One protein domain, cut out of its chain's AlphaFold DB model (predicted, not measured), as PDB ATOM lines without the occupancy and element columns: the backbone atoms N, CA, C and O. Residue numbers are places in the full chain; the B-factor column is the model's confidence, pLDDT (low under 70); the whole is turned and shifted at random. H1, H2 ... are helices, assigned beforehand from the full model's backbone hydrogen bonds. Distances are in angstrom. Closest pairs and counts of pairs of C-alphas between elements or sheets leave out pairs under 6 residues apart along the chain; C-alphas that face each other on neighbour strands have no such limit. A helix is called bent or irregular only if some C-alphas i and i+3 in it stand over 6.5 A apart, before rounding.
ATOM      1  N   GLY A   2     -33.690  39.203  -3.056       38.91
ATOM      2  CA  GLY A   2     -32.706  39.808  -2.167       38.91
ATOM      3  C   GLY A   2     -33.447  40.726  -1.206       38.91
ATOM      4  O   GLY A   2     -34.254  41.549  -1.635       38.91
ATOM      5  N   SER A   3     -33.263  40.511   0.093       41.78
ATOM      6  CA  SER A   3     -33.782  41.423   1.105       41.78
ATOM      7  C   SER A   3     -32.954  42.699   1.026       41.78
ATOM      8  O   SER A   3     -31.761  42.687   1.327       41.78
ATOM      9  N   SER A   4     -33.556  43.779   0.536       52.09
ATOM     10  CA  SER A   4     -32.965  45.103   0.678       52.09
ATOM     11  C   SER A   4     -32.938  45.443   2.166       52.09
ATOM     12  O   SER A   4     -33.970  45.376   2.834       52.09
ATOM     13  N   VAL A   5     -31.776  45.853   2.678       55.22
ATOM     14  CA  VAL A   5     -31.585  46.298   4.073       55.22
ATOM     15  C   VAL A   5     -32.416  47.562   4.393       55.22
ATOM     16  O   VAL A   5     -32.444  48.030   5.523       55.22
ATOM     17  N   ALA A   6     -33.143  48.109   3.411       62.12
ATOM     18  CA  ALA A   6     -34.099  49.196   3.593       62.12
ATOM     19  C   ALA A   6     -35.373  48.804   4.375       62.12
ATOM     20  O   ALA A   6     -36.108  49.697   4.798       62.12
ATOM     21  N   ASP A   7     -35.671  47.511   4.563       80.38
ATOM     22  CA  ASP A   7     -36.759  47.070   5.449       80.38
ATOM     23  C   ASP A   7     -36.303  47.122   6.923       80.38
ATOM     24  O   ASP A   7     -35.361  46.410   7.287       80.38
ATOM     25  N   PRO A   8     -36.964  47.907   7.804       85.12
ATOM     26  CA  PRO A   8     -36.614  47.980   9.222       85.12
ATOM     27  C   PRO A   8     -36.560  46.623   9.933       85.12
ATOM     28  O   PRO A   8     -35.732  46.443  10.825       85.12
ATOM     29  N   ALA A   9     -37.417  45.668   9.553       90.44
ATOM     30  CA  ALA A   9     -37.403  44.333  10.147       90.44
ATOM     31  C   ALA A   9     -36.162  43.538   9.713       90.44
ATOM     32  O   ALA A   9     -35.500  42.927  10.551       90.44
ATOM     33  N   ALA A  10     -35.811  43.605   8.425       88.88
ATOM     34  CA  ALA A  10     -34.616  42.959   7.888       88.88
ATOM     35  C   ALA A  10     -33.323  43.571   8.450       88.88
ATOM     36  O   ALA A  10     -32.360  42.852   8.707       88.88
ATOM     37  N   LEU A  11     -33.293  44.889   8.671       91.12
ATOM     38  CA  LEU A  11     -32.152  45.565   9.287       91.12
ATOM     39  C   LEU A  11     -31.952  45.132  10.748       91.12
ATOM     40  O   LEU A  11     -30.816  44.935  11.185       91.12
ATOM     41  N   GLU A  12     -33.036  44.949  11.503       93.44
ATOM     42  CA  GLU A  12     -32.945  44.444  12.875       93.44
ATOM     43  C   GLU A  12     -32.483  42.980  12.918       93.44
ATOM     44  O   GLU A  12     -31.623  42.626  13.726       93.44
ATOM     45  N   GLU A  13     -32.968  42.146  11.994       94.19
ATOM     46  CA  GLU A  13     -32.467  40.779  11.814       94.19
ATOM     47  C   GLU A  13     -30.969  40.771  11.467       94.19
ATOM     48  O   GLU A  13     -30.191  40.043  12.086       94.19
ATOM     49  N   ALA A  14     -30.527  41.639  10.551       94.12
ATOM     50  CA  ALA A  14     -29.117  41.764  10.186       94.12
ATOM     51  C   ALA A  14     -28.234  42.166  11.382       94.12
ATOM     52  O   ALA A  14     -27.133  41.635  11.541       94.12
ATOM     53  N   ARG A  15     -28.714  43.059  12.262       94.88
ATOM     54  CA  ARG A  15     -28.013  43.395  13.513       94.88
ATOM     55  C   ARG A  15     -27.923  42.217  14.471       94.88
ATOM     56  O   ARG A  15     -26.879  42.046  15.103       94.88
ATOM     57  N   ALA A  16     -28.996  41.439  14.601       95.75
ATOM     58  CA  ALA A  16     -29.005  40.253  15.448       95.75
ATOM     59  C   ALA A  16     -27.964  39.239  14.957       95.75
ATOM     60  O   ALA A  16     -27.081  38.861  15.727       95.75
ATOM     61  N   VAL A  17     -27.979  38.922  13.656       96.81
ATOM     62  CA  VAL A  17     -26.995  38.033  13.016       96.81
ATOM     63  C   VAL A  17     -25.571  38.562  13.199       96.81
ATOM     64  O   VAL A  17     -24.690  37.820  13.621       96.81
ATOM     65  N   LEU A  18     -25.330  39.856  12.963       96.38
ATOM     66  CA  LEU A  18     -24.016  40.463  13.198       96.38
ATOM     67  C   LEU A  18     -23.566  40.303  14.658       96.38
ATOM     68  O   LEU A  18     -22.396  40.020  14.920       96.38
ATOM     69  N   GLY A  19     -24.472  40.520  15.612       96.00
ATOM     70  CA  GLY A  19     -24.195  40.364  17.035       96.00
ATOM     71  C   GLY A  19     -23.804  38.933  17.395       96.00
ATOM     72  O   GLY A  19     -22.803  38.739  18.088       96.00
ATOM     73  N   GLU A  20     -24.554  37.955  16.890       96.88
ATOM     74  CA  GLU A  20     -24.293  36.526  17.076       96.88
ATOM     75  C   GLU A  20     -22.946  36.112  16.469       96.88
ATOM     76  O   GLU A  20     -22.124  35.508  17.159       96.88
ATOM     77  N   GLU A  21     -22.668  36.511  15.225       95.38
ATOM     78  CA  GLU A  21     -21.399  36.224  14.540       95.38
ATOM     79  C   GLU A  21     -20.199  36.894  15.223       95.38
ATOM     80  O   GLU A  21     -19.104  36.325  15.296       95.38
ATOM     81  N   PHE A  22     -20.385  38.098  15.770       94.56
ATOM     82  CA  PHE A  22     -19.349  38.773  16.548       94.56
ATOM     83  C   PHE A  22     -19.028  38.000  17.832       94.56
ATOM     84  O   PHE A  22     -17.855  37.762  18.140       94.56
ATOM     85  N   ASP A  23     -20.058  37.593  18.576       93.56
ATOM     86  CA  ASP A  23     -19.903  36.842  19.823       93.56
ATOM     87  C   ASP A  23     -19.324  35.437  19.566       93.56
ATOM     88  O   ASP A  23     -18.456  34.977  20.319       93.56
ATOM     89  N   ALA A  24     -19.706  34.788  18.460       91.38
ATOM     90  CA  ALA A  24     -19.143  33.515  18.014       91.38
ATOM     91  C   ALA A  24     -17.648  33.631  17.669       91.38
ATOM     92  O   ALA A  24     -16.837  32.850  18.179       91.38
ATOM     93  N   HIS A  25     -17.253  34.634  16.874       88.81
ATOM     94  CA  HIS A  25     -15.845  34.882  16.545       88.81
ATOM     95  C   HIS A  25     -15.004  35.198  17.782       88.81
ATOM     96  O   HIS A  25     -13.893  34.678  17.922       88.81
ATOM     97  N   LEU A  26     -15.530  36.021  18.693       88.62
ATOM     98  CA  LEU A  26     -14.862  36.341  19.948       88.62
ATOM     99  C   LEU A  26     -14.654  35.079  20.799       88.62
ATOM    100  O   LEU A  26     -13.534  34.808  21.235       88.62
ATOM    101  N   SER A  27     -15.708  34.280  20.990       87.06
ATOM    102  CA  SER A  27     -15.659  33.022  21.746       87.06
ATOM    103  C   SER A  27     -14.645  32.039  21.156       87.06
ATOM    104  O   SER A  27     -13.825  31.475  21.884       87.06
ATOM    105  N   HIS A  28     -14.630  31.885  19.830       84.00
ATOM    106  CA  HIS A  28     -13.686  31.002  19.150       84.00
ATOM    107  C   HIS A  28     -12.223  31.418  19.386       84.00
ATOM    108  O   HIS A  28     -11.374  30.557  19.619       84.00
ATOM    109  N   GLN A  29     -11.906  32.718  19.416       82.06
ATOM    110  CA  GLN A  29     -10.527  33.167  19.655       82.06
ATOM    111  C   GLN A  29     -10.007  32.857  21.066       82.06
ATOM    112  O   GLN A  29      -8.819  32.553  21.213       82.06
ATOM    113  N   TYR A  30     -10.884  32.834  22.075       73.12
ATOM    114  CA  TYR A  30     -10.536  32.346  23.416       73.12
ATOM    115  C   TYR A  30     -10.296  30.827  23.452       73.12
ATOM    116  O   TYR A  30      -9.505  30.336  24.252       73.12
ATOM    117  N   GLN A  31     -10.929  30.053  22.565       70.62
ATOM    118  CA  GLN A  31     -10.746  28.595  22.499       70.62
ATOM    119  C   GLN A  31      -9.425  28.189  21.820       70.62
ATOM    120  O   GLN A  31      -8.872  27.124  22.112       70.62
ATOM    121  N   LEU A  32      -8.887  29.049  20.947       64.81
ATOM    122  CA  LEU A  32      -7.626  28.832  20.227       64.81
ATOM    123  C   LEU A  32      -6.376  28.883  21.124       64.81
ATOM    124  O   LEU A  32      -5.307  28.462  20.680       64.81
ATOM    125  N   GLU A  33      -6.510  29.270  22.399       54.78
ATOM    126  CA  GLU A  33      -5.447  29.192  23.416       54.78
ATOM    127  C   GLU A  33      -4.843  27.776  23.570       54.78
ATOM    128  O   GLU A  33      -3.749  27.620  24.113       54.78
ATOM    129  N   ARG A  34      -5.522  26.729  23.072       54.12
ATOM    130  CA  ARG A  34      -5.104  25.317  23.186       54.12
ATOM    131  C   ARG A  34      -4.573  24.691  21.883       54.12
ATOM    132  O   ARG A  34      -4.270  23.496  21.864       54.12
ATOM    133  N   GLY A  35      -4.467  25.453  20.790       55.94
ATOM    134  CA  GLY A  35      -4.049  24.960  19.470       55.94
ATOM    135  C   GLY A  35      -2.537  25.054  19.199       55.94
ATOM    136  O   GLY A  35      -1.864  25.978  19.638       55.94
ATOM    137  N   ARG A  36      -1.982  24.125  18.401       52.34
ATOM    138  CA  ARG A  36      -0.548  24.090  18.006       52.34
ATOM    139  C   ARG A  36      -0.115  25.184  17.009       52.34
ATOM    140  O   ARG A  36       1.036  25.182  16.578       52.34
ATOM    141  N   ARG A  37      -1.008  26.091  16.604       53.78
ATOM    142  CA  ARG A  37      -0.698  27.219  15.711       53.78
ATOM    143  C   ARG A  37      -1.347  28.487  16.268       53.78
ATOM    144  O   ARG A  37      -2.571  28.497  16.374       53.78
ATOM    145  N   PRO A  38      -0.575  29.535  16.601       56.06
ATOM    146  CA  PRO A  38      -1.145  30.807  17.012       56.06
ATOM    147  C   PRO A  38      -1.794  31.455  15.786       56.06
ATOM    148  O   PRO A  38      -1.118  32.036  14.940       56.06
ATOM    149  N   LEU A  39      -3.108  31.304  15.651       59.00
ATOM    150  CA  LEU A  39      -3.882  32.235  14.841       59.00
ATOM    151  C   LEU A  39      -3.892  33.589  15.573       59.00
ATOM    152  O   LEU A  39      -3.878  33.604  16.807       59.00
ATOM    153  N   PRO A  40      -3.897  34.728  14.860       63.75
ATOM    154  CA  PRO A  40      -3.961  36.035  15.504       63.75
ATOM    155  C   PRO A  40      -5.217  36.154  16.384       63.75
ATOM    156  O   PRO A  40      -6.336  36.108  15.878       63.75
ATOM    157  N   GLN A  41      -5.042  36.340  17.696       72.38
ATOM    158  CA  GLN A  41      -6.129  36.577  18.658       72.38
ATOM    159  C   GLN A  41      -6.534  38.062  18.673       72.38
ATOM    160  O   GLN A  41      -6.527  38.724  19.707       72.38
ATOM    161  N   ALA A  42      -6.826  38.621  17.496       74.31
ATOM    162  CA  ALA A  42      -7.031  40.059  17.307       74.31
ATOM    163  C   ALA A  42      -8.230  40.640  18.087       74.31
ATOM    164  O   ALA A  42      -8.291  41.852  18.292       74.31
ATOM    165  N   LEU A  43      -9.175  39.797  18.511       81.38
ATOM    166  CA  LEU A  43     -10.370  40.183  19.260       81.38
ATOM    167  C   LEU A  43     -10.262  39.893  20.761       81.38
ATOM    168  O   LEU A  43     -11.207  40.192  21.483       81.38
ATOM    169  N   VAL A  44      -9.148  39.336  21.251       86.25
ATOM    170  CA  VAL A  44      -8.953  39.054  22.681       86.25
ATOM    171  C   VAL A  44      -8.315  40.272  23.363       86.25
ATOM    172  O   VAL A  44      -7.137  40.555  23.143       86.25
ATOM    173  N   PRO A  45      -9.057  41.040  24.182       88.62
ATOM    174  CA  PRO A  45      -8.497  42.170  24.901       88.62
ATOM    175  C   PRO A  45      -7.681  41.708  26.113       88.62
ATOM    176  O   PRO A  45      -8.168  40.981  26.974       88.62
ATOM    177  N   HIS A  46      -6.459  42.213  26.229       88.94
ATOM    178  CA  HIS A  46      -5.563  42.025  27.374       88.94
ATOM    179  C   HIS A  46      -5.560  43.225  28.333       88.94
ATOM    180  O   HIS A  46      -5.091  43.113  29.463       88.94
ATOM    181  N   ASP A  47      -6.071  44.380  27.895       91.44
ATOM    182  CA  ASP A  47      -6.158  45.597  28.699       91.44
ATOM    183  C   ASP A  47      -7.515  46.318  28.533       91.44
ATOM    184  O   ASP A  47      -8.315  46.034  27.634       91.44
ATOM    185  N   ALA A  48      -7.795  47.279  29.420       94.62
ATOM    186  CA  ALA A  48      -9.051  48.035  29.405       94.62
ATOM    187  C   ALA A  48      -9.247  48.867  28.123       94.62
ATOM    188  O   ALA A  48     -10.384  49.089  27.691       94.62
ATOM    189  N   ARG A  49      -8.152  49.316  27.497       94.62
ATOM    190  CA  ARG A  49      -8.178  50.072  26.240       94.62
ATOM    191  C   ARG A  49      -8.578  49.155  25.085       94.62
ATOM    192  O   ARG A  49      -9.446  49.538  24.307       94.62
ATOM    193  N   GLN A  50      -8.016  47.955  25.002       92.94
ATOM    194  CA  GLN A  50      -8.366  46.935  24.014       92.94
ATOM    195  C   GLN A  50      -9.814  46.477  24.194       92.94
ATOM    196  O   GLN A  50     -10.548  46.383  23.216       92.94
ATOM    197  N   ALA A  51     -10.282  46.313  25.435       93.62
ATOM    198  CA  ALA A  51     -11.695  46.041  25.695       93.62
ATOM    199  C   ALA A  51     -12.598  47.190  25.198       93.62
ATOM    200  O   ALA A  51     -13.689  46.958  24.675       93.62
ATOM    201  N   GLY A  52     -12.141  48.439  25.332       95.12
ATOM    202  CA  GLY A  52     -12.797  49.609  24.744       95.12
ATOM    203  C   GLY A  52     -12.815  49.586  23.213       95.12
ATOM    204  O   GLY A  52     -13.859  49.849  22.624       95.12
ATOM    205  N   GLN A  53     -11.696  49.229  22.576       93.25
ATOM    206  CA  GLN A  53     -11.584  49.096  21.119       93.25
ATOM    207  C   GLN A  53     -12.495  47.995  20.573       93.25
ATOM    208  O   GLN A  53     -13.152  48.212  19.563       93.25
ATOM    209  N   LEU A  54     -12.606  46.861  21.269       94.06
ATOM    210  CA  LEU A  54     -13.505  45.773  20.887       94.06
ATOM    211  C   LEU A  54     -14.979  46.205  20.948       94.06
ATOM    212  O   LEU A  54     -15.742  45.950  20.018       94.06
ATOM    213  N   ARG A  55     -15.378  46.919  22.013       95.25
ATOM    214  CA  ARG A  55     -16.731  47.498  22.112       95.25
ATOM    215  C   ARG A  55     -16.996  48.536  21.022       95.25
ATOM    216  O   ARG A  55     -18.109  48.596  20.508       95.25
ATOM    217  N   ALA A  56     -15.993  49.349  20.688       95.50
ATOM    218  CA  ALA A  56     -16.090  50.315  19.602       95.50
ATOM    219  C   ALA A  56     -16.255  49.610  18.250       95.50
ATOM    220  O   ALA A  56     -17.169  49.965  17.523       95.50
ATOM    221  N   LEU A  57     -15.477  48.558  17.975       95.12
ATOM    222  CA  LEU A  57     -15.599  47.759  16.755       95.12
ATOM    223  C   LEU A  57     -16.997  47.143  16.608       95.12
ATOM    224  O   LEU A  57     -17.599  47.267  15.549       95.12
ATOM    225  N   ARG A  58     -17.547  46.527  17.667       95.75
ATOM    226  CA  ARG A  58     -18.916  45.977  17.630       95.75
ATOM    227  C   ARG A  58     -19.948  47.056  17.299       95.75
ATOM    228  O   ARG A  58     -20.851  46.818  16.504       95.75
ATOM    229  N   ARG A  59     -19.810  48.241  17.904       96.31
ATOM    230  CA  ARG A  59     -20.685  49.385  17.619       96.31
ATOM    231  C   ARG A  59     -20.537  49.848  16.175       96.31
ATOM    232  O   ARG A  59     -21.550  49.965  15.507       96.31
ATOM    233  N   ASP A  60     -19.305  50.067  15.725       97.12
ATOM    234  CA  ASP A  60     -18.971  50.514  14.373       97.12
ATOM    235  C   ASP A  60     -19.566  49.567  13.314       97.12
ATOM    236  O   ASP A  60     -20.177  50.024  12.358       97.12
ATOM    237  N   LEU A  61     -19.459  48.245  13.501       95.75
ATOM    238  CA  LEU A  61     -20.070  47.267  12.591       95.75
ATOM    239  C   LEU A  61     -21.606  47.322  12.624       95.75
ATOM    240  O   LEU A  61     -22.249  47.208  11.586       95.75
ATOM    241  N   SER A  62     -22.207  47.517  13.800       95.75
ATOM    242  CA  SER A  62     -23.664  47.612  13.929       95.75
ATOM    243  C   SER A  62     -24.231  48.886  13.304       95.75
ATOM    244  O   SER A  62     -25.302  48.828  12.707       95.75
ATOM    245  N   THR A  63     -23.553  50.026  13.461       96.19
ATOM    246  CA  THR A  63     -23.967  51.304  12.861       96.19
ATOM    247  C   THR A  63     -23.638  51.371  11.375       96.19
ATOM    248  O   THR A  63     -24.284  52.114  10.642       96.19
ATOM    249  N   LEU A  64     -22.684  50.561  10.904       96.44
ATOM    250  CA  LEU A  64     -22.427  50.411   9.478       96.44
ATOM    251  C   LEU A  64     -23.660  49.857   8.757       96.44
ATOM    252  O   LEU A  64     -23.997  50.362   7.695       96.44
ATOM    253  N   LEU A  65     -24.379  48.904   9.360       95.31
ATOM    254  CA  LEU A  65     -25.631  48.391   8.790       95.31
ATOM    255  C   LEU A  65     -26.691  49.493   8.623       95.31
ATOM    256  O   LEU A  65     -27.389  49.505   7.613       95.31
ATOM    257  N   ASP A  66     -26.782  50.450   9.558       93.88
ATOM    258  CA  ASP A  66     -27.672  51.617   9.409       93.88
ATOM    259  C   ASP A  66     -27.265  52.498   8.232       93.88
ATOM    260  O   ASP A  66     -28.110  52.956   7.464       93.88
ATOM    261  N   TYR A  67     -25.962  52.748   8.104       95.62
ATOM    262  CA  TYR A  67     -25.422  53.540   7.008       95.62
ATOM    263  C   TYR A  67     -25.706  52.871   5.659       95.62
ATOM    264  O   TYR A  67     -26.194  53.516   4.734       95.62
ATOM    265  N   GLU A  68     -25.447  51.570   5.553       94.69
ATOM    266  CA  GLU A  68     -25.662  50.811   4.326       94.69
ATOM    267  C   GLU A  68     -27.141  50.657   3.969       94.69
ATOM    268  O   GLU A  68     -27.467  50.691   2.789       94.69
ATOM    269  N   ALA A  69     -28.045  50.582   4.948       92.44
ATOM    270  CA  ALA A  69     -29.488  50.607   4.696       92.44
ATOM    271  C   ALA A  69     -29.958  51.912   4.027       92.44
ATOM    272  O   ALA A  69     -30.976  51.927   3.330       92.44
ATOM    273  N   GLY A  70     -29.230  53.012   4.244       93.62
ATOM    274  CA  GLY A  70     -29.476  54.306   3.613       93.62
ATOM    275  C   GLY A  70     -28.757  54.519   2.279       93.62
ATOM    276  O   GLY A  70     -29.095  55.466   1.567       93.62
ATOM    277  N   ALA A  71     -27.795  53.664   1.931       95.50
ATOM    278  CA  ALA A  71     -26.964  53.759   0.735       95.50
ATOM    279  C   ALA A  71     -27.242  52.588  -0.226       95.50
ATOM    280  O   ALA A  71     -28.047  51.707   0.062       95.50
TER     281      ALA A  71
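Overview. This is residues 2 to 71 of the 270 residues of the protein "PDDEXK_1 domain-containing protein" of Olsenella sp. An285 (UniProt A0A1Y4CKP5). This is a long helical hairpin shaped like a narrow V: H1 and H2 run opposite ways, close together along residues 11 to 22 of H1 and spread apart toward the end where residues 35 to 47 loop from one to the other. The printed part has 70 residues with two named helices, H1 then H2, and no named strand; the class is all helix. The whole is loose and elongated, with a radius of gyration of the C-alphas of 14.9 A and spans of 44 by 26 by 16 A.

Along the chain. Start at C-alpha 2, at (-32.706, 39.808, -2.167), and read on to C-alpha 8 at (-36.614, 47.980, 9.222), where H1 begins. H1 holds residues 8 to 34 and measures 41.2 A from first to last C-alpha. It is irregular, but only just: C-alphas 31 and 34 are 6.6 A apart. Past residues 35 to 47, find H2 at residues 48 to 70, 33.5 A long, ending at C-alpha 70 at (-29.476, 54.306, 3.613).

Arrangement. Look at Arg 15 and Ser 62, whose C-alphas, 6.1 A apart, are the closest of the two helices. H1 touches H2 with residues 11 to 22 alone. The two form a helical hairpin, opposite ways at a shallow tilt of 30 degrees, with centres 12.3 A apart. In their backbones, O i to N i+4 pairs are within hydrogen-bond range in 21 of 23 cases in H1 and 17 of 19 in H2.

Size, cuts and confidence. The two C-alphas farthest apart are those of Asp 7 and Arg 36, at 44.7 A. The printed part has no cut, and the link from H1 to H2, 13 residues, is long. The mean pLDDT of the printed part is 83.9; look for values under 70 at residues 2 to 6 and 32 to 40.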